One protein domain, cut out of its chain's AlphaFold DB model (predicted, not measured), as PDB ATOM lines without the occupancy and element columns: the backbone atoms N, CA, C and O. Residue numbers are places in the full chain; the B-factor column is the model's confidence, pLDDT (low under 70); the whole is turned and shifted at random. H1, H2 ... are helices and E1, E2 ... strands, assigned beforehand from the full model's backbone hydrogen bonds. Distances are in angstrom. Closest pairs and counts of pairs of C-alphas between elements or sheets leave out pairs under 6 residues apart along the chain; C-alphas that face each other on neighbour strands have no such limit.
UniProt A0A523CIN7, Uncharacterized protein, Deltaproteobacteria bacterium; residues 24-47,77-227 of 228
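This is residues 24 to 47 and 77 to 227 of the 228 residues of an uncharacterized protein of Deltaproteobacteria bacterium (UniProt A0A523CIN7). The domain is a long rod made of one twisted sheet: the long strands E2, E3, E4, E5 and E10 run side by side along it, and the hairpin of E3 and E4 reaches to one end at Pro 92. In the half away from Pro 92 the sheet curls into a partly open trough, with the short strands E9, E6 and E7 added beyond E4 and E8 added beside E5, and the single helix H1 sits within the curl. The printed part has 175 residues, with ten named strands and one named helix; along the chain E1 to E8 come first, then H1, then E9 and E10; the class is mostly strand, and the neighbour strands of the branched sheet are antiparallel. The whole is only just loose, close to compact, with a radius of gyration of the C-alphas of 19.1 A and spans of 75 by 30 by 23 A.

In the sheet, E10, residues 210 to 226, has E5, residues 117 to 133, on one side, antiparallel at 167 degrees, with N 123 and O 221 2.8 A apart, within hydrogen-bond range. On the other side of E10 the pairing is staggered: E3, residues 78 to 87, is beside residues 210 to 215, with N 80 and O 213 2.9 A apart, and E1, residues 24 to 28, is beside residues 219 to 224, with N 26 and O 222 2.8 A apart. E3 forms a hairpin with E4, residues 97 to 109, antiparallel at 177 degrees, with N 83 and O 101 2.9 A apart. E2, residues 30 to 44, lies on the other side of E4 from E3, with N 100 and O 41 2.9 A apart. E1 runs on into E2 across a break of 1 residue, at 38 degrees. E9, residues 194 to 197, lies on the same side of E4 as E3, beside residues 104 to 107, with N 107 and O 194 2.9 A apart. E6, residues 147 to 151, is the antiparallel neighbour of E9, with N 149 and O 195 2.8 A apart, and forms a hairpin with E7, residues 163 to 165, with N 150 and O 164 2.8 A apart. E8, residues 174 to 176, is an edge strand beside residues 123 to 125 of E5, with N 124 and O 175 2.8 A apart. E6 and E8 are apart. H1, residues 178 to 186, is on the sheet, which curls round it; the closest C-alphas of H1 and E5 are those of Ser 178 and Ala 122, 4.4 A apart. In H1 every O i to N i+4 pair is within hydrogen-bond range.

E10 measures 46.5 A from first to last C-alpha and ends with C-alpha 226 at (4.759, -11.620, 22.169). E5 measures 45.6 A and bends by 63 degrees at residue 120. E4 measures 40.0 A, from C-alpha 97 at (59.204, -15.661, 46.192) to C-alpha 109 at (21.774, -9.167, 33.717). E2 measures 39.0 A. E3 measures 28.0 A and bends by 57 degrees at residue 81. E1 begins with C-alpha 24 at (12.216, -11.717, 18.196).

The two C-alphas farthest apart are those of Pro 92 and Lys 227, 75.2 A. Residues 48 to 76 are not printed, and C-alphas 47 and 77 are 41.5 A apart across this cut. The links E5 to E6, E6 to E7 and E9 to E10 are long. The mean pLDDT of the printed part is 84.5; residues 32 to 39, 46 to 47, 134 to 141, 157 to 160 and 227 are under 70.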
ATOM      1  N   GLU A  24      11.271 -12.819  18.144       88.56
ATOM      2  CA  GLU A  24      12.216 -11.717  18.196       88.56
ATOM      3  C   GLU A  24      13.440 -12.168  18.992       88.56
ATOM      4  O   GLU A  24      13.304 -12.817  20.028       88.56
ATOM      5  N   THR A  25      14.646 -11.845  18.524       92.12
ATOM      6  CA  THR A  25      15.854 -12.055  19.330       92.12
ATOM      7  C   THR A  25      16.214 -10.765  20.052       92.12
ATOM      8  O   THR A  25      16.524  -9.757  19.418       92.12
ATOM      9  N   VAL A  26      16.213 -10.815  21.382       93.75
ATOM     10  CA  VAL A  26      16.640  -9.728  22.263       93.75
ATOM     11  C   VAL A  26      18.038 -10.042  22.782       93.75
ATOM     12  O   VAL A  26      18.268 -11.096  23.373       93.75
ATOM     13  N   THR A  27      18.974  -9.118  22.576       95.25
ATOM     14  CA  THR A  27      20.338  -9.223  23.110       95.25
ATOM     15  C   THR A  27      20.487  -8.321  24.327       95.25
ATOM     16  O   THR A  27      20.308  -7.108  24.227       95.25
ATOM     17  N   ILE A  28      20.850  -8.903  25.467       93.38
ATOM     18  CA  ILE A  28      21.023  -8.200  26.739       93.38
ATOM     19  C   ILE A  28      22.498  -8.247  27.123       93.38
ATOM     20  O   ILE A  28      23.085  -9.320  27.260       93.38
ATOM     21  N   LYS A  29      23.106  -7.075  27.305       90.81
ATOM     22  CA  LYS A  29      24.453  -6.962  27.870       90.81
ATOM     23  C   LYS A  29      24.386  -7.033  29.401       90.81
ATOM     24  O   LYS A  29      23.368  -6.634  29.967       90.81
ATOM     25  N   PRO A  30      25.448  -7.500  30.073       87.69
ATOM     26  CA  PRO A  30      25.516  -7.472  31.524       87.69
ATOM     27  C   PRO A  30      25.304  -6.059  32.061       87.69
ATOM     28  O   PRO A  30      25.898  -5.113  31.544       87.69
ATOM     29  N   ASP A  31      24.464  -5.919  33.083       78.88
ATOM     30  CA  ASP A  31      24.205  -4.631  33.744       78.88
ATOM     31  C   ASP A  31      25.312  -4.258  34.737       78.88
ATOM     32  O   ASP A  31      25.546  -3.090  35.044       78.88
ATOM     33  N   SER A  32      26.011  -5.279  35.216       64.50
ATOM     34  CA  SER A  32      27.112  -5.204  36.146       64.50
ATOM     35  C   SER A  32      28.101  -6.311  35.799       64.50
ATOM     36  O   SER A  32      27.782  -7.503  35.782       64.50
ATOM     37  N   LYS A  33      29.329  -5.898  35.496       61.25
ATOM     38  CA  LYS A  33      30.480  -6.792  35.382       61.25
ATOM     39  C   LYS A  33      31.293  -6.585  36.640       61.25
ATOM     40  O   LYS A  33      31.796  -5.488  36.877       61.25
ATOM     41  N   ARG A  34      31.371  -7.611  37.482       60.69
ATOM     42  CA  ARG A  34      32.253  -7.576  38.646       60.69
ATOM     43  C   ARG A  34      33.401  -8.525  38.381       60.69
ATOM     44  O   ARG A  34      33.248  -9.742  38.339       60.69
ATOM     45  N   PHE A  35      34.543  -7.908  38.144       58.56
ATOM     46  CA  PHE A  35      35.826  -8.570  38.070       58.56
ATOM     47  C   PHE A  35      36.278  -8.868  39.466       58.56
ATOM     48  O   PHE A  35      36.331  -7.951  40.292       58.56
ATOM     49  N   TYR A  36      36.597 -10.128  39.729       58.66
ATOM     50  CA  TYR A  36      37.050 -10.450  41.053       58.66
ATOM     51  C   TYR A  36      38.224 -11.411  41.120       58.66
ATOM     52  O   TYR A  36      38.284 -12.424  40.425       58.66
ATOM     53  N   PHE A  37      39.132 -11.045  42.025       60.41
ATOM     54  CA  PHE A  37      40.306 -11.782  42.463       60.41
ATOM     55  C   PHE A  37      39.947 -12.410  43.817       60.41
ATOM     56  O   PHE A  37      40.226 -11.816  44.859       60.41
ATOM     57  N   PRO A  38      39.223 -13.541  43.861       56.47
ATOM     58  CA  PRO A  38      38.795 -14.112  45.134       56.47
ATOM     59  C   PRO A  38      39.939 -14.564  46.013       56.47
ATOM     60  O   PRO A  38      39.793 -14.578  47.232       56.47
ATOM     61  N   THR A  39      41.067 -14.906  45.410       66.62
ATOM     62  CA  THR A  39      42.111 -15.619  46.111       66.62
ATOM     63  C   THR A  39      43.454 -15.265  45.505       66.62
ATOM     64  O   THR A  39      43.786 -15.634  44.379       66.62
ATOM     65  N   SER A  40      44.229 -14.517  46.282       75.75
ATOM     66  CA  SER A  40      45.633 -14.267  46.011       75.75
ATOM     67  C   SER A  40      46.444 -14.704  47.214       75.75
ATOM     68  O   SER A  40      46.081 -14.375  48.346       75.75
ATOM     69  N   LYS A  41      47.541 -15.411  46.978       82.44
ATOM     70  CA  LYS A  41      48.509 -15.744  48.019       82.44
ATOM     71  C   LYS A  41      49.886 -15.383  47.519       82.44
ATOM     72  O   LYS A  41      50.249 -15.709  46.393       82.44
ATOM     73  N   SER A  42      50.635 -14.710  48.372       81.50
ATOM     74  CA  SER A  42      52.039 -14.430  48.135       81.50
ATOM     75  C   SER A  42      52.854 -14.884  49.330       81.50
ATOM     76  O   SER A  42      52.353 -14.988  50.454       81.50
ATOM     77  N   GLY A  43      54.116 -15.185  49.076       79.25
ATOM     78  CA  GLY A  43      55.056 -15.547  50.116       79.25
ATOM     79  C   GLY A  43      56.479 -15.444  49.612       79.25
ATOM     80  O   GLY A  43      56.739 -15.518  48.416       79.25
ATOM     81  N   HIS A  44      57.407 -15.297  50.544       79.19
ATOM     82  CA  HIS A  44      58.827 -15.224  50.251       79.19
ATOM     83  C   HIS A  44      59.619 -16.001  51.301       79.19
ATOM     84  O   HIS A  44      59.138 -16.266  52.408       79.19
ATOM     85  N   ALA A  45      60.848 -16.362  50.956       72.19
ATOM     86  CA  ALA A  45      61.786 -16.949  51.892       72.19
ATOM     87  C   ALA A  45      62.187 -15.940  52.978       72.19
ATOM     88  O   ALA A  45      62.351 -14.745  52.721       72.19
ATOM     89  N   THR A  46      62.439 -16.441  54.184       63.25
ATOM     90  CA  THR A  46      63.393 -15.830  55.115       63.25
ATOM     91  C   THR A  46      64.687 -16.635  55.023       63.25
ATOM     92  O   THR A  46      64.648 -17.864  54.985       63.25
ATOM     93  N   MET A  47      65.837 -15.970  54.902       62.56
ATOM     94  CA  MET A  47      67.128 -16.649  54.740       62.56
ATOM     95  C   MET A  47      67.641 -17.146  56.101       62.56
ATOM     96  O   MET A  47      67.914 -16.320  56.975       62.56
ATOM     97  N   SER A  77      35.343  -6.643  29.145       79.50
ATOM     98  CA  SER A  77      35.794  -8.044  28.982       79.50
ATOM     99  C   SER A  77      36.044  -8.787  30.296       79.50
ATOM    100  O   SER A  77      36.935  -8.351  31.000       79.50
ATOM    101  N   THR A  78      35.377  -9.908  30.614       82.81
ATOM    102  CA  THR A  78      35.534 -10.694  31.871       82.81
ATOM    103  C   THR A  78      36.758 -11.623  31.875       82.81
ATOM    104  O   THR A  78      36.954 -12.334  30.904       82.81
ATOM    105  N   ILE A  79      37.564 -11.691  32.947       84.62
ATOM    106  CA  ILE A  79      38.697 -12.646  33.037       84.62
ATOM    107  C   ILE A  79      38.358 -13.837  33.935       84.62
ATOM    108  O   ILE A  79      37.818 -13.660  35.027       84.62
ATOM    109  N   VAL A  80      38.729 -15.040  33.493       88.56
ATOM    110  CA  VAL A  80      38.599 -16.297  34.245       88.56
ATOM    111  C   VAL A  80      39.861 -17.140  34.077       88.56
ATOM    112  O   VAL A  80      40.395 -17.233  32.971       88.56
ATOM    113  N   GLY A  81      40.330 -17.776  35.151       89.44
ATOM    114  CA  GLY A  81      41.491 -18.667  35.114       89.44
ATOM    115  C   GLY A  81      42.412 -18.498  36.319       89.44
ATOM    116  O   GLY A  81      41.935 -18.257  37.423       89.44
ATOM    117  N   PHE A  82      43.722 -18.616  36.115       88.19
ATOM    118  CA  PHE A  82      44.748 -18.479  37.143       88.19
ATOM    119  C   PHE A  82      46.076 -17.950  36.589       88.19
ATOM    120  O   PHE A  82      46.359 -18.010  35.391       88.19
ATOM    121  N   SER A  83      46.912 -17.428  37.481       86.25
ATOM    122  CA  SER A  83      48.286 -17.034  37.181       86.25
ATOM    123  C   SER A  83      49.155 -17.312  38.392       86.25
ATOM    124  O   SER A  83      48.899 -16.764  39.465       86.25
ATOM    125  N   HIS A  84      50.184 -18.121  38.200       85.62
ATOM    126  CA  HIS A  84      51.209 -18.401  39.190       85.62
ATOM    127  C   HIS A  84      52.510 -17.746  38.765       85.62
ATOM    128  O   HIS A  84      52.874 -17.750  37.588       85.62
ATOM    129  N   ASN A  85      53.183 -17.150  39.734       85.00
ATOM    130  CA  ASN A  85      54.499 -16.571  39.554       85.00
ATOM    131  C   ASN A  85      55.365 -17.116  40.674       85.00
ATOM    132  O   ASN A  85      54.996 -17.018  41.843       85.00
ATOM    133  N   TYR A  86      56.499 -17.692  40.311       85.69
ATOM    134  CA  TYR A  86      57.456 -18.270  41.227       85.69
ATOM    135  C   TYR A  86      58.874 -17.953  40.767       85.69
ATOM    136  O   TYR A  86      59.332 -18.429  39.722       85.69
ATOM    137  N   ASP A  87      59.579 -17.183  41.588       85.19
ATOM    138  CA  ASP A  87      61.023 -17.027  41.511       85.19
ATOM    139  C   ASP A  87      61.662 -17.971  42.535       85.19
ATOM    140  O   ASP A  87      61.350 -17.940  43.727       85.19
ATOM    141  N   HIS A  88      62.556 -18.843  42.073       84.75
ATOM    142  CA  HIS A  88      63.280 -19.774  42.937       84.75
ATOM    143  C   HIS A  88      64.491 -19.127  43.634       84.75
ATOM    144  O   HIS A  88      65.099 -19.753  44.507       84.75
ATOM    145  N   GLY A  89      64.821 -17.883  43.278       79.44
ATOM    146  CA  GLY A  89      65.983 -17.152  43.752       79.44
ATOM    147  C   GLY A  89      67.279 -17.617  43.092       79.44
ATOM    148  O   GLY A  89      67.423 -18.761  42.669       79.44
ATOM    149  N   THR A  90      68.272 -16.731  43.037       81.19
ATOM    150  CA  THR A  90      69.576 -17.039  42.428       81.19
ATOM    151  C   THR A  90      70.587 -17.499  43.480       81.19
ATOM    152  O   THR A  90      70.642 -16.965  44.587       81.19
ATOM    153  N   GLU A  91      71.416 -18.493  43.155       78.38
ATOM    154  CA  GLU A  91      72.555 -18.857  44.006       78.38
ATOM    155  C   GLU A  91      73.601 -17.734  44.069       78.38
ATOM    156  O   GLU A  91      73.791 -17.013  43.091       78.38
ATOM    157  N   PRO A  92      74.328 -17.576  45.190       74.44
ATOM    158  CA  PRO A  92      74.306 -18.385  46.420       74.44
ATOM    159  C   PRO A  92      73.235 -17.954  47.441       74.44
ATOM    160  O   PRO A  92      72.977 -18.671  48.406       74.44
ATOM    161  N   CYS A  93      72.600 -16.799  47.239       71.94
ATOM    162  CA  CYS A  93      71.594 -16.235  48.136       71.94
ATOM    163  C   CYS A  93      70.184 -16.549  47.607       71.94
ATOM    164  O   CYS A  93      69.513 -15.669  47.067       71.94
ATOM    165  N   ARG A  94      69.744 -17.812  47.733       75.81
ATOM    166  CA  ARG A  94      68.445 -18.281  47.213       75.81
ATOM    167  C   ARG A  94      67.264 -17.631  47.949       75.81
ATOM    168  O   ARG A  94      66.724 -18.183  48.906       75.81
ATOM    169  N   CYS A  95      66.850 -16.469  47.467       78.38
ATOM    170  CA  CYS A  95      65.640 -15.778  47.884       78.38
ATOM    171  C   CYS A  95      64.477 -16.169  46.977       78.38
ATOM    172  O   CYS A  95      64.299 -15.564  45.927       78.38
ATOM    173  N   TRP A  96      63.706 -17.186  47.368       83.12
ATOM    174  CA  TRP A  96      62.503 -17.539  46.619       83.12
ATOM    175  C   TRP A  96      61.334 -16.628  46.988       83.12
ATOM    176  O   TRP A  96      61.177 -16.236  48.148       83.12
ATOM    177  N   GLU A  97      60.475 -16.356  46.017       85.88
ATOM    178  CA  GLU A  97      59.204 -15.661  46.192       85.88
ATOM    179  C   GLU A  97      58.139 -16.237  45.261       85.88
ATOM    180  O   GLU A  97      58.453 -16.801  44.215       85.88
ATOM    181  N   TYR A  98      56.870 -16.137  45.657       85.44
ATOM    182  CA  TYR A  98      55.747 -16.508  44.806       85.44
ATOM    183  C   TYR A  98      54.562 -15.558  44.964       85.44
ATOM    184  O   TYR A  98      54.345 -14.985  46.036       85.44
ATOM    185  N   ALA A  99      53.768 -15.453  43.902       85.38
ATOM    186  CA  ALA A  99      52.488 -14.762  43.869       85.38
ATOM    187  C   ALA A  99      51.510 -15.524  42.964       85.38
ATOM    188  O   ALA A  99      51.654 -15.541  41.737       85.38
ATOM    189  N   ASN A 100      50.502 -16.134  43.585       86.00
ATOM    190  CA  ASN A 100      49.495 -16.958  42.926       86.00
ATOM    191  C   ASN A 100      48.125 -16.303  42.994       86.00
ATOM    192  O   ASN A 100      47.737 -15.756  44.030       86.00
ATOM    193  N   CYS A 101      47.391 -16.402  41.893       85.56
ATOM    194  CA  CYS A 101      46.123 -15.727  41.679       85.56
ATOM    195  C   CYS A 101      45.128 -16.656  41.000       85.56
ATOM    196  O   CYS A 101      45.440 -17.194  39.938       85.56
ATOM    197  N   ALA A 102      43.913 -16.744  41.540       86.50
ATOM    198  CA  ALA A 102      42.766 -17.305  40.835       86.50
ATOM    199  C   ALA A 102      41.781 -16.194  40.447       86.50
ATOM    200  O   ALA A 102      41.526 -15.266  41.219       86.50
ATOM    201  N   TYR A 103      41.223 -16.295  39.243       85.12
ATOM    202  CA  TYR A 103      40.330 -15.312  38.638       85.12
ATOM    203  C   TYR A 103      38.961 -15.946  38.419       85.12
ATOM    204  O   TYR A 103      38.826 -16.916  37.664       85.12
ATOM    205  N   ARG A 104      37.939 -15.362  39.051       87.56
ATOM    206  CA  ARG A 104      36.534 -15.714  38.830       87.56
ATOM    207  C   ARG A 104      35.817 -14.554  38.152       87.56
ATOM    208  O   ARG A 104      35.970 -13.396  38.539       87.56
ATOM    209  N   GLY A 105      34.991 -14.879  37.166       86.75
ATOM    210  CA  GLY A 105      34.128 -13.910  36.499       86.75
ATOM    211  C   GLY A 105      32.738 -13.916  37.120       86.75
ATOM    212  O   GLY A 105      32.190 -14.995  37.319       86.75
ATOM    213  N   TYR A 106      32.148 -12.752  37.389       88.31
ATOM    214  CA  TYR A 106      30.741 -12.635  37.785       88.31
ATOM    215  C   TYR A 106      30.003 -11.645  36.883       88.31
ATOM    216  O   TYR A 106      30.488 -10.537  36.626       88.31
ATOM    217  N   VAL A 107      28.817 -12.044  36.418       89.31
ATOM    218  CA  VAL A 107      28.002 -11.258  35.485       89.31
ATOM    219  C   VAL A 107      26.535 -11.242  35.905       89.31
ATOM    220  O   VAL A 107      25.908 -12.291  36.056       89.31
ATOM    221  N   GLY A 108      25.990 -10.037  36.074       90.06
ATOM    222  CA  GLY A 108      24.562  -9.785  36.283       90.06
ATOM    223  C   GLY A 108      23.876  -9.344  34.991       90.06
ATOM    224  O   GLY A 108      24.519  -8.786  34.103       90.06
ATOM    225  N   PHE A 109      22.571  -9.594  34.869       91.81
ATOM    226  CA  PHE A 109      21.774  -9.167  33.717       91.81
ATOM    227  C   PHE A 109      20.491  -8.476  34.167       91.81
ATOM    228  O   PHE A 109      19.706  -9.058  34.916       91.81
ATOM    229  N   ASN A 110      20.215  -7.291  33.619       92.69
ATOM    230  CA  ASN A 110      18.923  -6.635  33.779       92.69
ATOM    231  C   ASN A 110      17.930  -7.179  32.743       92.69
ATOM    232  O   ASN A 110      18.078  -6.955  31.542       92.69
ATOM    233  N   LEU A 111      16.905  -7.890  33.213       93.38
ATOM    234  CA  LEU A 111      15.924  -8.575  32.364       93.38
ATOM    235  C   LEU A 111      14.654  -7.751  32.100       93.38
ATOM    236  O   LEU A 111      13.662  -8.289  31.607       93.38
ATOM    237  N   SER A 112      14.656  -6.451  32.408       92.56
ATOM    238  CA  SER A 112      13.494  -5.568  32.220       92.56
ATOM    239  C   SER A 112      12.950  -5.581  30.786       92.56
ATOM    240  O   SER A 112      11.738  -5.577  30.591       92.56
ATOM    241  N   ALA A 113      13.826  -5.705  29.784       90.75
ATOM    242  CA  ALA A 113      13.455  -5.791  28.368       90.75
ATOM    243  C   ALA A 113      12.636  -7.049  28.001       90.75
ATOM    244  O   ALA A 113      12.035  -7.105  26.928       90.75
ATOM    245  N   LEU A 114      12.611  -8.062  28.873       92.44
ATOM    246  CA  LEU A 114      11.874  -9.311  28.667       92.44
ATOM    247  C   LEU A 114      10.509  -9.316  29.373       92.44
ATOM    248  O   LEU A 114       9.751 -10.279  29.237       92.44
ATOM    249  N   GLN A 115      10.189  -8.279  30.155       90.69
ATOM    250  CA  GLN A 115       8.943  -8.222  30.916       90.69
ATOM    251  C   GLN A 115       7.727  -8.316  29.991       90.69
ATOM    252  O   GLN A 115       7.656  -7.675  28.947       90.69
ATOM    253  N   GLY A 116       6.765  -9.157  30.376       86.75
ATOM    254  CA  GLY A 116       5.561  -9.396  29.582       86.75
ATOM    255  C   GLY A 116       5.768 -10.252  28.327       86.75
ATOM    256  O   GLY A 116       4.782 -10.555  27.667       86.75
ATOM    257  N   LYS A 117       6.990 -10.705  28.014       89.94
ATOM    258  CA  LYS A 117       7.260 -11.573  26.858       89.94
ATOM    259  C   LYS A 117       7.273 -13.060  27.236       89.94
ATOM    260  O   LYS A 117       7.480 -13.426  28.395       89.94
ATOM    261  N   GLY A 118       7.010 -13.928  26.261       90.19
ATOM    262  CA  GLY A 118       7.216 -15.372  26.385       90.19
ATOM    263  C   GLY A 118       8.667 -15.719  26.063       90.19
ATOM    264  O   GLY A 118       9.182 -15.264  25.049       90.19
ATOM    265  N   ILE A 119       9.336 -16.503  26.911       93.38
ATOM    266  CA  ILE A 119      10.728 -16.919  26.682       93.38
ATOM    267  C   ILE A 119      10.730 -18.243  25.915       93.38
ATOM    268  O   ILE A 119      10.379 -19.282  26.477       93.38
ATOM    269  N   GLY A 120      11.124 -18.207  24.642       91.50
ATOM    270  CA  GLY A 120      11.294 -19.400  23.814       91.50
ATOM    271  C   GLY A 120      12.612 -20.108  24.120       91.50
ATOM    272  O   GLY A 120      12.627 -21.288  24.469       91.50
ATOM    273  N   SER A 121      13.722 -19.376  24.039       95.12
ATOM    274  CA  SER A 121      15.054 -19.869  24.400       95.12
ATOM    275  C   SER A 121      15.942 -18.738  24.908       95.12
ATOM    276  O   SER A 121      15.700 -17.571  24.611       95.12
ATOM    277  N   ALA A 122      16.967 -19.075  25.685       97.06
ATOM    278  CA  ALA A 122      17.991 -18.141  26.125       97.06
ATOM    279  C   ALA A 122      19.369 -18.802  26.080       97.06
ATOM    280  O   ALA A 122      19.543 -19.920  26.571       97.06
ATOM    281  N   ASN A 123      20.343 -18.097  25.511       97.38
ATOM    282  CA  ASN A 123      21.729 -18.534  25.435       97.38
ATOM    283  C   ASN A 123      22.652 -17.475  26.037       97.38
ATOM    284  O   ASN A 123      22.627 -16.312  25.633       97.38
ATOM    285  N   LEU A 124      23.485 -17.896  26.984       96.50
ATOM    286  CA  LEU A 124      24.591 -17.114  27.510       96.50
ATOM    287  C   LEU A 124      25.763 -17.245  26.539       96.50
ATOM    288  O   LEU A 124      26.254 -18.353  26.316       96.50
ATOM    289  N   LYS A 125      26.188 -16.124  25.952       95.06
ATOM    290  CA  LYS A 125      27.216 -16.091  24.912       95.06
ATOM    291  C   LYS A 125      28.360 -15.151  25.241       95.06
ATOM    292  O   LYS A 125      28.139 -14.116  25.860       95.06
ATOM    293  N   TRP A 126      29.561 -15.498  24.795       92.00
ATOM    294  CA  TRP A 126      30.747 -14.645  24.833       92.00
ATOM    295  C   TRP A 126      31.742 -15.084  23.763       92.00
ATOM    296  O   TRP A 126      31.756 -16.243  23.349       92.00
ATOM    297  N   ASP A 127      32.591 -14.152  23.363       89.31
ATOM    298  CA  ASP A 127      33.767 -14.426  22.553       89.31
ATOM    299  C   ASP A 127      34.952 -14.636  23.507       89.31
ATOM    300  O   ASP A 127      34.975 -14.074  24.604       89.31
ATOM    301  N   SER A 128      35.914 -15.486  23.149       85.38
ATOM    302  CA  SER A 128      37.032 -15.808  24.040       85.38
ATOM    303  C   SER A 128      38.383 -15.586  23.378       85.38
ATOM    304  O   SER A 128      38.637 -16.040  22.265       85.38
ATOM    305  N   SER A 129      39.264 -14.911  24.109       84.31
ATOM    306  CA  SER A 129      40.695 -14.854  23.842       84.31
ATOM    307  C   SER A 129      41.417 -15.474  25.025       84.31
ATOM    308  O   SER A 129      41.146 -15.126  26.175       84.31
ATOM    309  N   THR A 130      42.316 -16.420  24.770       83.94
ATOM    310  CA  THR A 130      42.943 -17.196  25.840       83.94
ATOM    311  C   THR A 130      44.457 -17.026  25.820       83.94
ATOM    312  O   THR A 130      45.117 -17.327  24.830       83.94
ATOM    313  N   GLN A 131      45.011 -16.563  26.939       81.31
ATOM    314  CA  GLN A 131      46.445 -16.453  27.187       81.31
ATOM    315  C   GLN A 131      46.910 -17.643  28.023       81.31
ATOM    316  O   GLN A 131      46.389 -17.876  29.115       81.31
ATOM    317  N   LYS A 132      47.910 -18.377  27.528       77.12
ATOM    318  CA  LYS A 132      48.452 -19.563  28.197       77.12
ATOM    319  C   LYS A 132      49.972 -19.497  28.251       77.12
ATOM    320  O   LYS A 132      50.603 -19.104  27.274       77.12
ATOM    321  N   SER A 133      50.537 -19.900  29.379       74.75
ATOM    322  CA  SER A 133      51.964 -20.184  29.539       74.75
ATOM    323  C   SER A 133      52.072 -21.354  30.503       74.75
ATOM    324  O   SER A 133      51.667 -21.212  31.653       74.75
ATOM    325  N   TYR A 134      52.546 -22.508  30.030       68.62
ATOM    326  CA  TYR A 134      52.601 -23.735  30.824       68.62
ATOM    327  C   TYR A 134      53.907 -24.483  30.673       68.62
ATOM    328  O   TYR A 134      54.460 -24.542  29.576       68.62
ATOM    329  N   GLY A 135      54.312 -25.121  31.774       52.09
ATOM    330  CA  GLY A 135      55.326 -26.166  31.778       52.09
ATOM    331  C   GLY A 135      54.836 -27.534  31.291       52.09
ATOM    332  O   GLY A 135      55.648 -28.220  30.688       52.09
ATOM    333  N   ASP A 136      53.566 -27.945  31.511       47.19
ATOM    334  CA  ASP A 136      53.072 -29.228  30.945       47.19
ATOM    335  C   ASP A 136      51.557 -29.589  31.021       47.19
ATOM    336  O   ASP A 136      51.179 -30.555  30.371       47.19
ATOM    337  N   THR A 137      50.643 -28.954  31.787       51.28
ATOM    338  CA  THR A 137      49.394 -29.710  32.148       51.28
ATOM    339  C   THR A 137      48.016 -29.038  32.241       51.28
ATOM    340  O   THR A 137      47.052 -29.767  32.460       51.28
ATOM    341  N   ALA A 138      47.804 -27.735  32.038       50.19
ATOM    342  CA  ALA A 138      46.524 -27.142  32.477       50.19
ATOM    343  C   ALA A 138      45.692 -26.390  31.420       50.19
ATOM    344  O   ALA A 138      45.243 -25.277  31.667       50.19
ATOM    345  N   SER A 139      45.368 -26.971  30.261       55.81
ATOM    346  CA  SER A 139      44.191 -26.467  29.523       55.81
ATOM    347  C   SER A 139      43.622 -27.447  28.510       55.81
ATOM    348  O   SER A 139      44.380 -28.090  27.791       55.81
ATOM    349  N   ASN A 140      42.294 -27.459  28.386       56.94
ATOM    350  CA  ASN A 140      41.632 -27.960  27.186       56.94
ATOM    351  C   ASN A 140      41.675 -26.878  26.079       56.94
ATOM    352  O   ASN A 140      41.837 -25.683  26.356       56.94
ATOM    353  N   GLU A 141      41.580 -27.299  24.820       57.09
ATOM    354  CA  GLU A 141      42.117 -26.667  23.595       57.09
ATOM    355  C   GLU A 141      41.698 -25.215  23.236       57.09
ATOM    356  O   GLU A 141      42.198 -24.682  22.252       57.09
ATOM    357  N   GLY A 142      40.891 -24.491  24.025       73.31
ATOM    358  CA  GLY A 142      40.491 -23.112  23.665       73.31
ATOM    359  C   GLY A 142      40.166 -22.143  24.802       73.31
ATOM    360  O   GLY A 142      40.117 -20.937  24.573       73.31
ATOM    361  N   THR A 143      39.988 -22.624  26.035       85.75
ATOM    362  CA  THR A 143      39.468 -21.815  27.150       85.75
ATOM    363  C   THR A 143      40.087 -22.221  28.488       85.75
ATOM    364  O   THR A 143      40.503 -23.362  28.682       85.75
ATOM    365  N   CYS A 144      40.143 -21.265  29.402       89.38
ATOM    366  CA  CYS A 144      40.495 -21.371  30.813       89.38
ATOM    367  C   CYS A 144      39.254 -21.232  31.702       89.38
ATOM    368  O   CYS A 144      39.372 -21.183  32.921       89.38
ATOM    369  N   VAL A 145      38.059 -21.158  31.113       90.62
ATOM    370  CA  VAL A 145      36.806 -21.335  31.844       90.62
ATOM    371  C   VAL A 145      36.599 -22.832  32.023       90.62
ATOM    372  O   VAL A 145      36.460 -23.554  31.039       90.62
ATOM    373  N   LYS A 146      36.587 -23.308  33.266       91.31
ATOM    374  CA  LYS A 146      36.373 -24.725  33.576       91.31
ATOM    375  C   LYS A 146      34.892 -25.042  33.737       91.31
ATOM    376  O   LYS A 146      34.433 -26.030  33.171       91.31
ATOM    377  N   LYS A 147      34.165 -24.204  34.479       92.69
ATOM    378  CA  LYS A 147      32.737 -24.373  34.789       92.69
ATOM    379  C   LYS A 147      32.011 -23.035  34.875       92.69
ATOM    380  O   LYS A 147      32.632 -21.992  35.097       92.69
ATOM    381  N   VAL A 148      30.687 -23.099  34.739       94.06
ATOM    382  CA  VAL A 148      29.764 -21.969  34.906       94.06
ATOM    383  C   VAL A 148      28.679 -22.358  35.890       94.06
ATOM    384  O   VAL A 148      28.146 -23.463  35.832       94.06
ATOM    385  N   PHE A 149      28.331 -21.423  36.759       94.50
ATOM    386  CA  PHE A 149      27.344 -21.614  37.800       94.50
ATOM    387  C   PHE A 149      26.262 -20.548  37.718       94.50
ATOM    388  O   PHE A 149      26.530 -19.389  37.383       94.50
ATOM    389  N   ILE A 150      25.045 -20.925  38.094       94.81
ATOM    390  CA  ILE A 150      23.981 -19.979  38.415       94.81
ATOM    391  C   ILE A 150      24.211 -19.513  39.850       94.81
ATOM    392  O   ILE A 150      24.202 -20.338  40.767       94.81
ATOM    393  N   ALA A 151      24.382 -18.211  40.069       92.25
ATOM    394  CA  ALA A 151      24.557 -17.685  41.418       92.25
ATOM    395  C   ALA A 151      23.276 -17.884  42.248       92.25
ATOM    396  O   ALA A 151      22.153 -17.693  41.762       92.25
ATOM    397  N   LEU A 152      23.437 -18.313  43.500       91.19
ATOM    398  CA  LEU A 152      22.331 -18.498  44.447       91.19
ATOM    399  C   LEU A 152      22.130 -17.292  45.366       91.19
ATOM    400  O   LEU A 152      21.066 -17.144  45.957       91.19
ATOM    401  N   GLU A 153      23.119 -16.410  45.442       88.56
ATOM    402  CA  GLU A 153      23.131 -15.235  46.306       88.56
ATOM    403  C   GLU A 153      23.751 -14.036  45.575       88.56
ATOM    404  O   GLU A 153      24.505 -14.226  44.609       88.56
ATOM    405  N   PRO A 154      23.460 -12.794  46.008       84.00
ATOM    406  CA  PRO A 154      24.169 -11.630  45.510       84.00
ATOM    407  C   PRO A 154      25.664 -11.809  45.735       84.00
ATOM    408  O   PRO A 154      26.105 -12.149  46.832       84.00
ATOM    409  N   TRP A 155      26.451 -11.531  44.705       75.75
ATOM    410  CA  TRP A 155      27.891 -11.633  44.839       75.75
ATOM    411  C   TRP A 155      28.427 -10.661  45.903       75.75
ATOM    412  O   TRP A 155      28.068  -9.476  45.930       75.75
ATOM    413  N   GLN A 156      29.331 -11.165  46.746       74.12
ATOM    414  CA  GLN A 156      30.056 -10.402  47.755       74.12
ATOM    415  C   GLN A 156      31.566 -10.529  47.543       74.12
ATOM    416  O   GLN A 156      32.090 -11.574  47.160       74.12
ATOM    417  N   GLN A 157      32.277  -9.435  47.807       65.38
ATOM    418  CA  GLN A 157      33.729  -9.395  47.716       65.38
ATOM    419  C   GLN A 157      34.355 -10.288  48.799       65.38
ATOM    420  O   GLN A 157      33.938 -10.239  49.951       65.38
ATOM    421  N   ASN A 158      35.387 -11.053  48.441       61.91
ATOM    422  CA  ASN A 158      36.155 -11.963  49.308       61.91
ATOM    423  C   ASN A 158      35.399 -13.193  49.839       61.91
ATOM    424  O   ASN A 158      35.901 -13.853  50.745       61.91
ATOM    425  N   THR A 159      34.230 -13.536  49.294       65.88
ATOM    426  CA  THR A 159      33.496 -14.739  49.714       65.88
ATOM    427  C   THR A 159      33.359 -15.751  48.581       65.88
ATOM    428  O   THR A 159      33.365 -15.418  47.392       65.88
ATOM    429  N   THR A 160      33.242 -17.025  48.955       68.75
ATOM    430  CA  THR A 160      32.857 -18.079  48.018       68.75
ATOM    431  C   THR A 160      31.374 -17.927  47.720       68.75
ATOM    432  O   THR A 160      30.547 -18.278  48.553       68.75
ATOM    433  N   THR A 161      31.041 -17.419  46.535       73.69
ATOM    434  CA  THR A 161      29.658 -17.394  46.053       73.69
ATOM    435  C   THR A 161      29.149 -18.818  45.873       73.69
ATOM    436  O   THR A 161      29.770 -19.615  45.162       73.69
ATOM    437  N   GLN A 162      28.021 -19.140  46.498       84.12
ATOM    438  CA  GLN A 162      27.339 -20.402  46.252       84.12
ATOM    439  C   GLN A 162      26.660 -20.388  44.884       84.12
ATOM    440  O   GLN A 162      26.069 -19.392  44.452       84.12
ATOM    441  N   GLY A 163      26.730 -21.522  44.195       88.12
ATOM    442  CA  GLY A 163      26.146 -21.659  42.876       88.12
ATOM    443  C   GLY A 163      25.689 -23.064  42.570       88.12
ATOM    444  O   GLY A 163      26.210 -24.044  43.098       88.12
ATOM    445  N   GLU A 164      24.722 -23.129  41.674       94.31
ATOM    446  CA  GLU A 164      24.291 -24.365  41.041       94.31
ATOM    447  C   GLU A 164      25.086 -24.554  39.748       94.31
ATOM    448  O   GLU A 164      25.112 -23.656  38.906       94.31
ATOM    449  N   ASP A 165      25.770 -25.690  39.617       93.56
ATOM    450  CA  ASP A 165      26.579 -26.015  38.440       93.56
ATOM    451  C   ASP A 165      25.673 -26.202  37.216       93.56
ATOM    452  O   ASP A 165      24.727 -26.992  37.250       93.56
ATOM    453  N   LEU A 166      25.974 -25.507  36.116       93.62
ATOM    454  CA  LEU A 166      25.282 -25.721  34.841       93.62
ATOM    455  C   LEU A 166      25.650 -27.066  34.186       93.62
ATOM    456  O   LEU A 166      25.081 -27.410  33.153       93.62
ATOM    457  N   ASN A 167      26.579 -27.827  34.779       93.12
ATOM    458  CA  ASN A 167      27.098 -29.109  34.301       93.12
ATOM    459  C   ASN A 167      27.685 -29.015  32.885       93.12
ATOM    460  O   ASN A 167      27.579 -29.945  32.084       93.12
ATOM    461  N   VAL A 168      28.309 -27.875  32.577       89.50
ATOM    462  CA  VAL A 168      29.038 -27.645  31.327       89.50
ATOM    463  C   VAL A 168      30.521 -27.520  31.639       89.50
ATOM    464  O   VAL A 168      30.965 -26.534  32.230       89.50
ATOM    465  N   ASP A 169      31.285 -28.523  31.216       90.44
ATOM    466  CA  ASP A 169      32.739 -28.534  31.332       90.44
ATOM    467  C   ASP A 169      33.392 -27.831  30.138       90.44
ATOM    468  O   ASP A 169      33.064 -28.105  28.984       90.44
ATOM    469  N   TRP A 170      34.369 -26.968  30.426       89.44
ATOM    470  CA  TRP A 170      35.188 -26.266  29.428       89.44
ATOM    471  C   TRP A 170      34.380 -25.517  28.349       89.44
ATOM    472  O   TRP A 170      34.608 -25.711  27.152       89.44
ATOM    473  N   PRO A 171      33.426 -24.652  28.734       89.38
ATOM    474  CA  PRO A 171      32.558 -23.981  27.777       89.38
ATOM    475  C   PRO A 171      33.328 -23.022  26.861       89.38
ATOM    476  O   PRO A 171      34.150 -22.216  27.304       89.38
ATOM    477  N   THR A 172      32.990 -23.052  25.575       82.06
ATOM    478  CA  THR A 172      33.692 -22.301  24.523       82.06
ATOM    479  C   THR A 172      33.039 -20.976  24.135       82.06
ATOM    480  O   THR A 172      33.578 -20.286  23.276       82.06
ATOM    481  N   GLY A 173      31.908 -20.592  24.742       85.69
ATOM    482  CA  GLY A 173      31.259 -19.314  24.406       85.69
ATOM    483  C   GLY A 173      29.752 -19.329  24.202       85.69
ATOM    484  O   GLY A 173      29.202 -18.293  23.848       85.69
ATOM    485  N   ASN A 174      29.066 -20.466  24.351       93.38
ATOM    486  CA  ASN A 174      27.624 -20.551  24.106       93.38
ATOM    487  C   ASN A 174      26.976 -21.636  24.974       93.38
ATOM    488  O   ASN A 174      27.213 -22.824  24.757       93.38
ATOM    489  N   ILE A 175      26.165 -21.230  25.951       95.31
ATOM    490  CA  ILE A 175      25.486 -22.130  26.890       95.31
ATOM    491  C   ILE A 175      23.984 -21.855  26.876       95.31
ATOM    492  O   ILE A 175      23.559 -20.711  27.039       95.31
ATOM    493  N   ASN A 176      23.171 -22.906  26.760       96.00
ATOM    494  CA  ASN A 176      21.726 -22.791  26.926       96.00
ATOM    495  C   ASN A 176      21.372 -22.580  28.407       96.00
ATOM    496  O   ASN A 176      21.686 -23.416  29.249       96.00
ATOM    497  N   VAL A 177      20.679 -21.482  28.705       97.00
ATOM    498  CA  VAL A 177      20.239 -21.095  30.060       97.00
ATOM    499  C   VAL A 177      18.735 -20.796  30.093       97.00
ATOM    500  O   VAL A 177      18.243 -19.990  30.882       97.00
ATOM    501  N   SER A 178      17.975 -21.434  29.198       96.69
ATOM    502  CA  SER A 178      16.554 -21.131  28.972       96.69
ATOM    503  C   SER A 178      15.675 -21.417  30.190       96.69
ATOM    504  O   SER A 178      14.702 -20.704  30.420       96.69
ATOM    505  N   SER A 179      15.958 -22.478  30.954       95.69
ATOM    506  CA  SER A 179      15.258 -22.770  32.216       95.69
ATOM    507  C   SER A 179      15.537 -21.680  33.246       95.69
ATOM    508  O   SER A 179      14.606 -21.033  33.705       95.69
ATOM    509  N   THR A 180      16.812 -21.381  33.488       96.75
ATOM    510  CA  THR A 180      17.255 -20.363  34.445       96.75
ATOM    511  C   THR A 180      16.613 -19.001  34.188       96.75
ATOM    512  O   THR A 180      16.070 -18.385  35.101       96.75
ATOM    513  N   VAL A 181      16.612 -18.539  32.934       96.38
ATOM    514  CA  VAL A 181      16.007 -17.247  32.574       96.38
ATOM    515  C   VAL A 181      14.489 -17.266  32.764       96.38
ATOM    516  O   VAL A 181      13.921 -16.267  33.199       96.38
ATOM    517  N   ARG A 182      13.812 -18.390  32.493       96.12
ATOM    518  CA  ARG A 182      12.370 -18.534  32.769       96.12
ATOM    519  C   ARG A 182      12.067 -18.485  34.266       96.12
ATOM    520  O   ARG A 182      11.111 -17.815  34.663       96.12
ATOM    521  N   ASP A 183      12.890 -19.120  35.089       95.81
ATOM    522  CA  ASP A 183      12.733 -19.109  36.546       95.81
ATOM    523  C   ASP A 183      12.937 -17.701  37.119       95.81
ATOM    524  O   ASP A 183      12.152 -17.249  37.953       95.81
ATOM    525  N   TRP A 184      13.920 -16.959  36.602       95.69
ATOM    526  CA  TRP A 184      14.123 -15.549  36.943       95.69
ATOM    527  C   TRP A 184      12.947 -14.662  36.533       95.69
ATOM    528  O   TRP A 184      12.485 -13.838  37.320       95.69
ATOM    529  N   MET A 185      12.427 -14.840  35.317       94.62
ATOM    530  CA  MET A 185      11.332 -14.019  34.790       94.62
ATOM    531  C   MET A 185       9.979 -14.304  35.448       94.62
ATOM    532  O   MET A 185       9.134 -13.413  35.521       94.62
ATOM    533  N   SER A 186       9.756 -15.535  35.911       94.06
ATOM    534  CA  SER A 186       8.547 -15.924  36.649       94.06
ATOM    535  C   SER A 186       8.600 -15.563  38.136       94.06
ATOM    536  O   SER A 186       7.574 -15.629  38.809       94.06
ATOM    537  N   GLY A 187       9.775 -15.189  38.649       93.38
ATOM    538  CA  GLY A 187       9.999 -14.962  40.075       93.38
ATOM    539  C   GLY A 187      10.142 -16.248  40.894       93.38
ATOM    540  O   GLY A 187      10.254 -16.164  42.113       93.38
ATOM    541  N   ALA A 188      10.176 -17.425  40.256       94.50
ATOM    542  CA  ALA A 188      10.446 -18.697  40.931       94.50
ATOM    543  C   ALA A 188      11.844 -18.724  41.568       94.50
ATOM    544  O   ALA A 188      12.062 -19.404  42.571       94.50
ATOM    545  N   ARG A 189      12.783 -17.955  41.004       93.75
ATOM    546  CA  ARG A 189      14.136 -17.780  41.530       93.75
ATOM    547  C   ARG A 189      14.585 -16.318  41.422       93.75
ATOM    548  O   ARG A 189      14.368 -15.703  40.379       93.75
ATOM    549  N   PRO A 190      15.274 -15.759  42.432       93.62
ATOM    550  CA  PRO A 190      15.939 -14.465  42.301       93.62
ATOM    551  C   PRO A 190      17.023 -14.471  41.215       93.62
ATOM    552  O   PRO A 190      17.790 -15.427  41.080       93.62
ATOM    553  N   ASN A 191      17.123 -13.377  40.460       93.69
ATOM    554  CA  ASN A 191      18.199 -13.182  39.495       93.69
ATOM    555  C   ASN A 191      19.453 -12.636  40.190       93.69
ATOM    556  O   ASN A 191      19.541 -11.447  40.495       93.69
ATOM    557  N   HIS A 192      20.425 -13.518  40.411       91.94
ATOM    558  CA  HIS A 192      21.766 -13.163  40.872       91.94
ATOM    559  C   HIS A 192      22.827 -13.383  39.790       91.94
ATOM    560  O   HIS A 192      24.012 -13.356  40.097       91.94
ATOM    561  N   GLY A 193      22.435 -13.584  38.533       92.69
ATOM    562  CA  GLY A 193      23.379 -13.759  37.435       92.69
ATOM    563  C   GLY A 193      24.153 -15.080  37.465       92.69
ATOM    564  O   GLY A 193      23.707 -16.087  38.025       92.69
ATOM    565  N   PHE A 194      25.316 -15.071  36.817       93.06
ATOM    566  CA  PHE A 194      26.185 -16.236  36.655       93.06
ATOM    567  C   PHE A 194      27.594 -15.943  37.158       93.06
ATOM    568  O   PHE A 194      28.046 -14.794  37.136       93.06
ATOM    569  N   PHE A 195      28.314 -16.995  37.541       91.50
ATOM    570  CA  PHE A 195      29.752 -16.904  37.756       91.50
ATOM    571  C   PHE A 195      30.524 -18.039  37.092       91.50
ATOM    572  O   PHE A 195      30.002 -19.124  36.840       91.50
ATOM    573  N   PHE A 196      31.788 -17.757  36.809       91.56
ATOM    574  CA  PHE A 196      32.703 -18.603  36.057       91.56
ATOM    575  C   PHE A 196      33.932 -18.897  36.906       91.56
ATOM    576  O   PHE A 196      34.455 -17.994  37.568       91.56
ATOM    577  N   VAL A 197      34.415 -20.135  36.850       90.12
ATOM    578  CA  VAL A 197      35.613 -20.565  37.585       90.12
ATOM    579  C   VAL A 197      36.678 -21.108  36.641       90.12
ATOM    580  O   VAL A 197      36.366 -21.693  35.595       90.12
ATOM    581  N   GLY A 198      37.935 -20.895  37.025       89.44
ATOM    582  CA  GLY A 198      39.101 -21.443  36.348       89.44
ATOM    583  C   GLY A 198      39.346 -22.921  36.674       89.44
ATOM    584  O   GLY A 198      38.655 -23.497  37.516       89.44
ATOM    585  N   PRO A 199      40.312 -23.561  35.998       88.25
ATOM    586  CA  PRO A 199      40.663 -24.960  36.233       88.25
ATOM    587  C   PRO A 199      41.526 -25.187  37.477       88.25
ATOM    588  O   PRO A 199      41.564 -26.311  37.968       88.25
ATOM    589  N   ASP A 200      42.208 -24.150  37.961       87.00
ATOM    590  CA  ASP A 200      43.063 -24.208  39.139       87.00
ATOM    591  C   ASP A 200      42.799 -22.988  40.025       87.00
ATOM    592  O   ASP A 200      42.747 -21.854  39.548       87.00
ATOM    593  N   GLU A 201      42.598 -23.240  41.313       85.69
ATOM    594  CA  GLU A 201      42.459 -22.219  42.354       85.69
ATOM    595  C   GLU A 201      43.415 -22.486  43.529       85.69
ATOM    596  O   GLU A 201      43.283 -21.882  44.597       85.69
ATOM    597  N   ASN A 202      44.371 -23.406  43.353       86.44
ATOM    598  CA  ASN A 202      45.375 -23.735  44.347       86.44
ATOM    599  C   ASN A 202      46.415 -22.615  44.438       86.44
ATOM    600  O   ASN A 202      47.211 -22.388  43.534       86.44
ATOM    601  N   LEU A 203      46.444 -21.935  45.579       85.81
ATOM    602  CA  LEU A 203      47.332 -20.795  45.791       85.81
ATOM    603  C   LEU A 203      48.686 -21.172  46.401       85.81
ATOM    604  O   LEU A 203      49.508 -20.290  46.643       85.81
ATOM    605  N   ASP A 204      48.919 -22.452  46.679       86.62
ATOM    606  CA  ASP A 204      50.123 -22.964  47.345       86.62
ATOM    607  C   ASP A 204      51.158 -23.555  46.371       86.62
ATOM    608  O   ASP A 204      52.175 -24.117  46.784       86.62
ATOM    609  N   VAL A 205      50.916 -23.423  45.067       85.38
ATOM    610  CA  VAL A 205      51.772 -23.977  44.014       85.38
ATOM    611  C   VAL A 205      53.012 -23.103  43.791       85.38
ATOM    612  O   VAL A 205      52.957 -21.882  43.871       85.38
ATOM    613  N   LYS A 206      54.161 -23.718  43.496       85.62
ATOM    614  CA  LYS A 206      55.417 -23.016  43.182       85.62
ATOM    615  C   LYS A 206      55.838 -23.288  41.741       85.62
ATOM    616  O   LYS A 206      56.758 -24.064  41.488       85.62
ATOM    617  N   ASN A 207      55.121 -22.689  40.796       85.94
ATOM    618  CA  ASN A 207      55.406 -22.762  39.365       85.94
ATOM    619  C   ASN A 207      55.098 -21.416  38.681       85.94
ATOM    620  O   ASN A 207      54.700 -20.455  39.332       85.94
ATOM    621  N   ASN A 208      55.323 -21.356  37.369       85.56
ATOM    622  CA  ASN A 208      55.073 -20.175  36.536       85.56
ATOM    623  C   ASN A 208      53.937 -20.427  35.531       85.56
ATOM    624  O   ASN A 208      53.968 -19.948  34.396       85.56
ATOM    625  N   ASP A 209      52.969 -21.252  35.934       86.44
ATOM    626  CA  ASP A 209      51.854 -21.652  35.085       86.44
ATOM    627  C   ASP A 209      50.775 -20.562  35.040       86.44
ATOM    628  O   ASP A 209      50.473 -19.895  36.032       86.44
ATOM    629  N   LYS A 210      50.162 -20.382  33.870       85.38
ATOM    630  CA  LYS A 210      49.155 -19.349  33.629       85.38
ATOM    631  C   LYS A 210      48.097 -19.825  32.638       85.38
ATOM    632  O   LYS A 210      48.422 -20.178  31.504       85.38
ATOM    633  N   CYS A 211      46.832 -19.687  33.032       88.12
ATOM    634  CA  CYS A 211      45.657 -19.757  32.162       88.12
ATOM    635  C   CYS A 211      44.816 -18.515  32.363       88.12
ATOM    636  O   CYS A 211      44.246 -18.360  33.433       88.12
ATOM    637  N   LEU A 212      44.622 -17.675  31.357       87.50
ATOM    638  CA  LEU A 212      43.611 -16.623  31.441       87.50
ATOM    639  C   LEU A 212      42.744 -16.649  30.195       87.50
ATOM    640  O   LEU A 212      43.257 -16.509  29.090       87.50
ATOM    641  N   THR A 213      41.435 -16.769  30.372       88.88
ATOM    642  CA  THR A 213      40.467 -16.472  29.318       88.88
ATOM    643  C   THR A 213      39.882 -15.101  29.560       88.88
ATOM    644  O   THR A 213      39.298 -14.838  30.608       88.88
ATOM    645  N   ILE A 214      40.039 -14.252  28.555       87.31
ATOM    646  CA  ILE A 214      39.380 -12.969  28.406       87.31
ATOM    647  C   ILE A 214      38.085 -13.232  27.632       87.31
ATOM    648  O   ILE A 214      38.109 -13.707  26.500       87.31
ATOM    649  N   MET A 215      36.957 -12.964  28.274       87.69
ATOM    650  CA  MET A 215      35.607 -13.139  27.761       87.69
ATOM    651  C   MET A 215      35.088 -11.792  27.269       87.69
ATOM    652  O   MET A 215      34.742 -10.914  28.060       87.69
ATOM    653  N   GLU A 216      35.023 -11.627  25.961       86.56
ATOM    654  CA  GLU A 216      34.574 -10.413  25.287       86.56
ATOM    655  C   GLU A 216      33.124 -10.576  24.824       86.56
ATOM    656  O   GLU A 216      32.600 -11.688  24.742       86.56
ATOM    657  N   ASN A 217      32.439  -9.463  24.543       88.56
ATOM    658  CA  ASN A 217      31.069  -9.465  24.008       88.56
ATOM    659  C   ASN A 217      30.090 -10.381  24.769       88.56
ATOM    660  O   ASN A 217      29.168 -10.961  24.176       88.56
ATOM    661  N   LEU A 218      30.297 -10.509  26.086       90.88
ATOM    662  CA  LEU A 218      29.467 -11.330  26.951       90.88
ATOM    663  C   LEU A 218      28.043 -10.775  26.957       90.88
ATOM    664  O   LEU A 218      27.839  -9.575  27.153       90.88
ATOM    665  N   ARG A 219      27.065 -11.643  26.706       93.25
ATOM    666  CA  ARG A 219      25.664 -11.270  26.496       93.25
ATOM    667  C   ARG A 219      24.718 -12.440  26.729       93.25
ATOM    668  O   ARG A 219      25.104 -13.602  26.642       93.25
ATOM    669  N   LEU A 220      23.459 -12.110  26.960       95.62
ATOM    670  CA  LEU A 220      22.350 -13.048  26.957       95.62
ATOM    671  C   LEU A 220      21.524 -12.812  25.688       95.62
ATOM    672  O   LEU A 220      20.959 -11.735  25.507       95.62
ATOM    673  N   GLU A 221      21.473 -13.801  24.802       96.69
ATOM    674  CA  GLU A 221      20.609 -13.785  23.620       96.69
ATOM    675  C   GLU A 221      19.343 -14.581  23.913       96.69
ATOM    676  O   GLU A 221      19.403 -15.787  24.168       96.69
ATOM    677  N   VAL A 222      18.198 -13.905  23.883       96.44
ATOM    678  CA  VAL A 222      16.904 -14.479  24.245       96.44
ATOM    679  C   VAL A 222      15.966 -14.412  23.056       96.44
ATOM    680  O   VAL A 222      15.680 -13.333  22.544       96.44
ATOM    681  N   LEU A 223      15.461 -15.568  22.643       94.88
ATOM    682  CA  LEU A 223      14.372 -15.655  21.689       94.88
ATOM    683  C   LEU A 223      13.056 -15.481  22.441       94.88
ATOM    684  O   LEU A 223      12.717 -16.296  23.307       94.88
ATOM    685  N   VAL A 224      12.322 -14.428  22.113       93.31
ATOM    686  CA  VAL A 224      11.059 -14.080  22.755       93.31
ATOM    687  C   VAL A 224       9.899 -14.122  21.774       93.31
ATOM    688  O   VAL A 224      10.062 -13.857  20.587       93.31
ATOM    689  N   SER A 225       8.715 -14.430  22.291       88.19
ATOM    690  CA  SER A 225       7.444 -14.234  21.597       88.19
ATOM    691  C   SER A 225       6.642 -13.143  22.296       88.19
ATOM    692  O   SER A 225       6.723 -12.982  23.521       88.19
ATOM    693  N   GLU A 226       5.814 -12.421  21.547       76.44
ATOM    694  CA  GLU A 226       4.759 -11.620  22.169       76.44
ATOM    695  C   GLU A 226       3.830 -12.564  22.949       76.44
ATOM    696  O   GLU A 226       3.439 -13.623  22.445       76.44
ATOM    697  N   LYS A 227       3.538 -12.244  24.218       61.56
ATOM    698  CA  LYS A 227       2.493 -12.971  24.946       61.56
ATOM    699  C   LYS A 227       1.166 -12.659  24.257       61.56
ATOM    700  O   LYS A 227       0.823 -11.489  24.119       61.56
TER     701      LYS A 227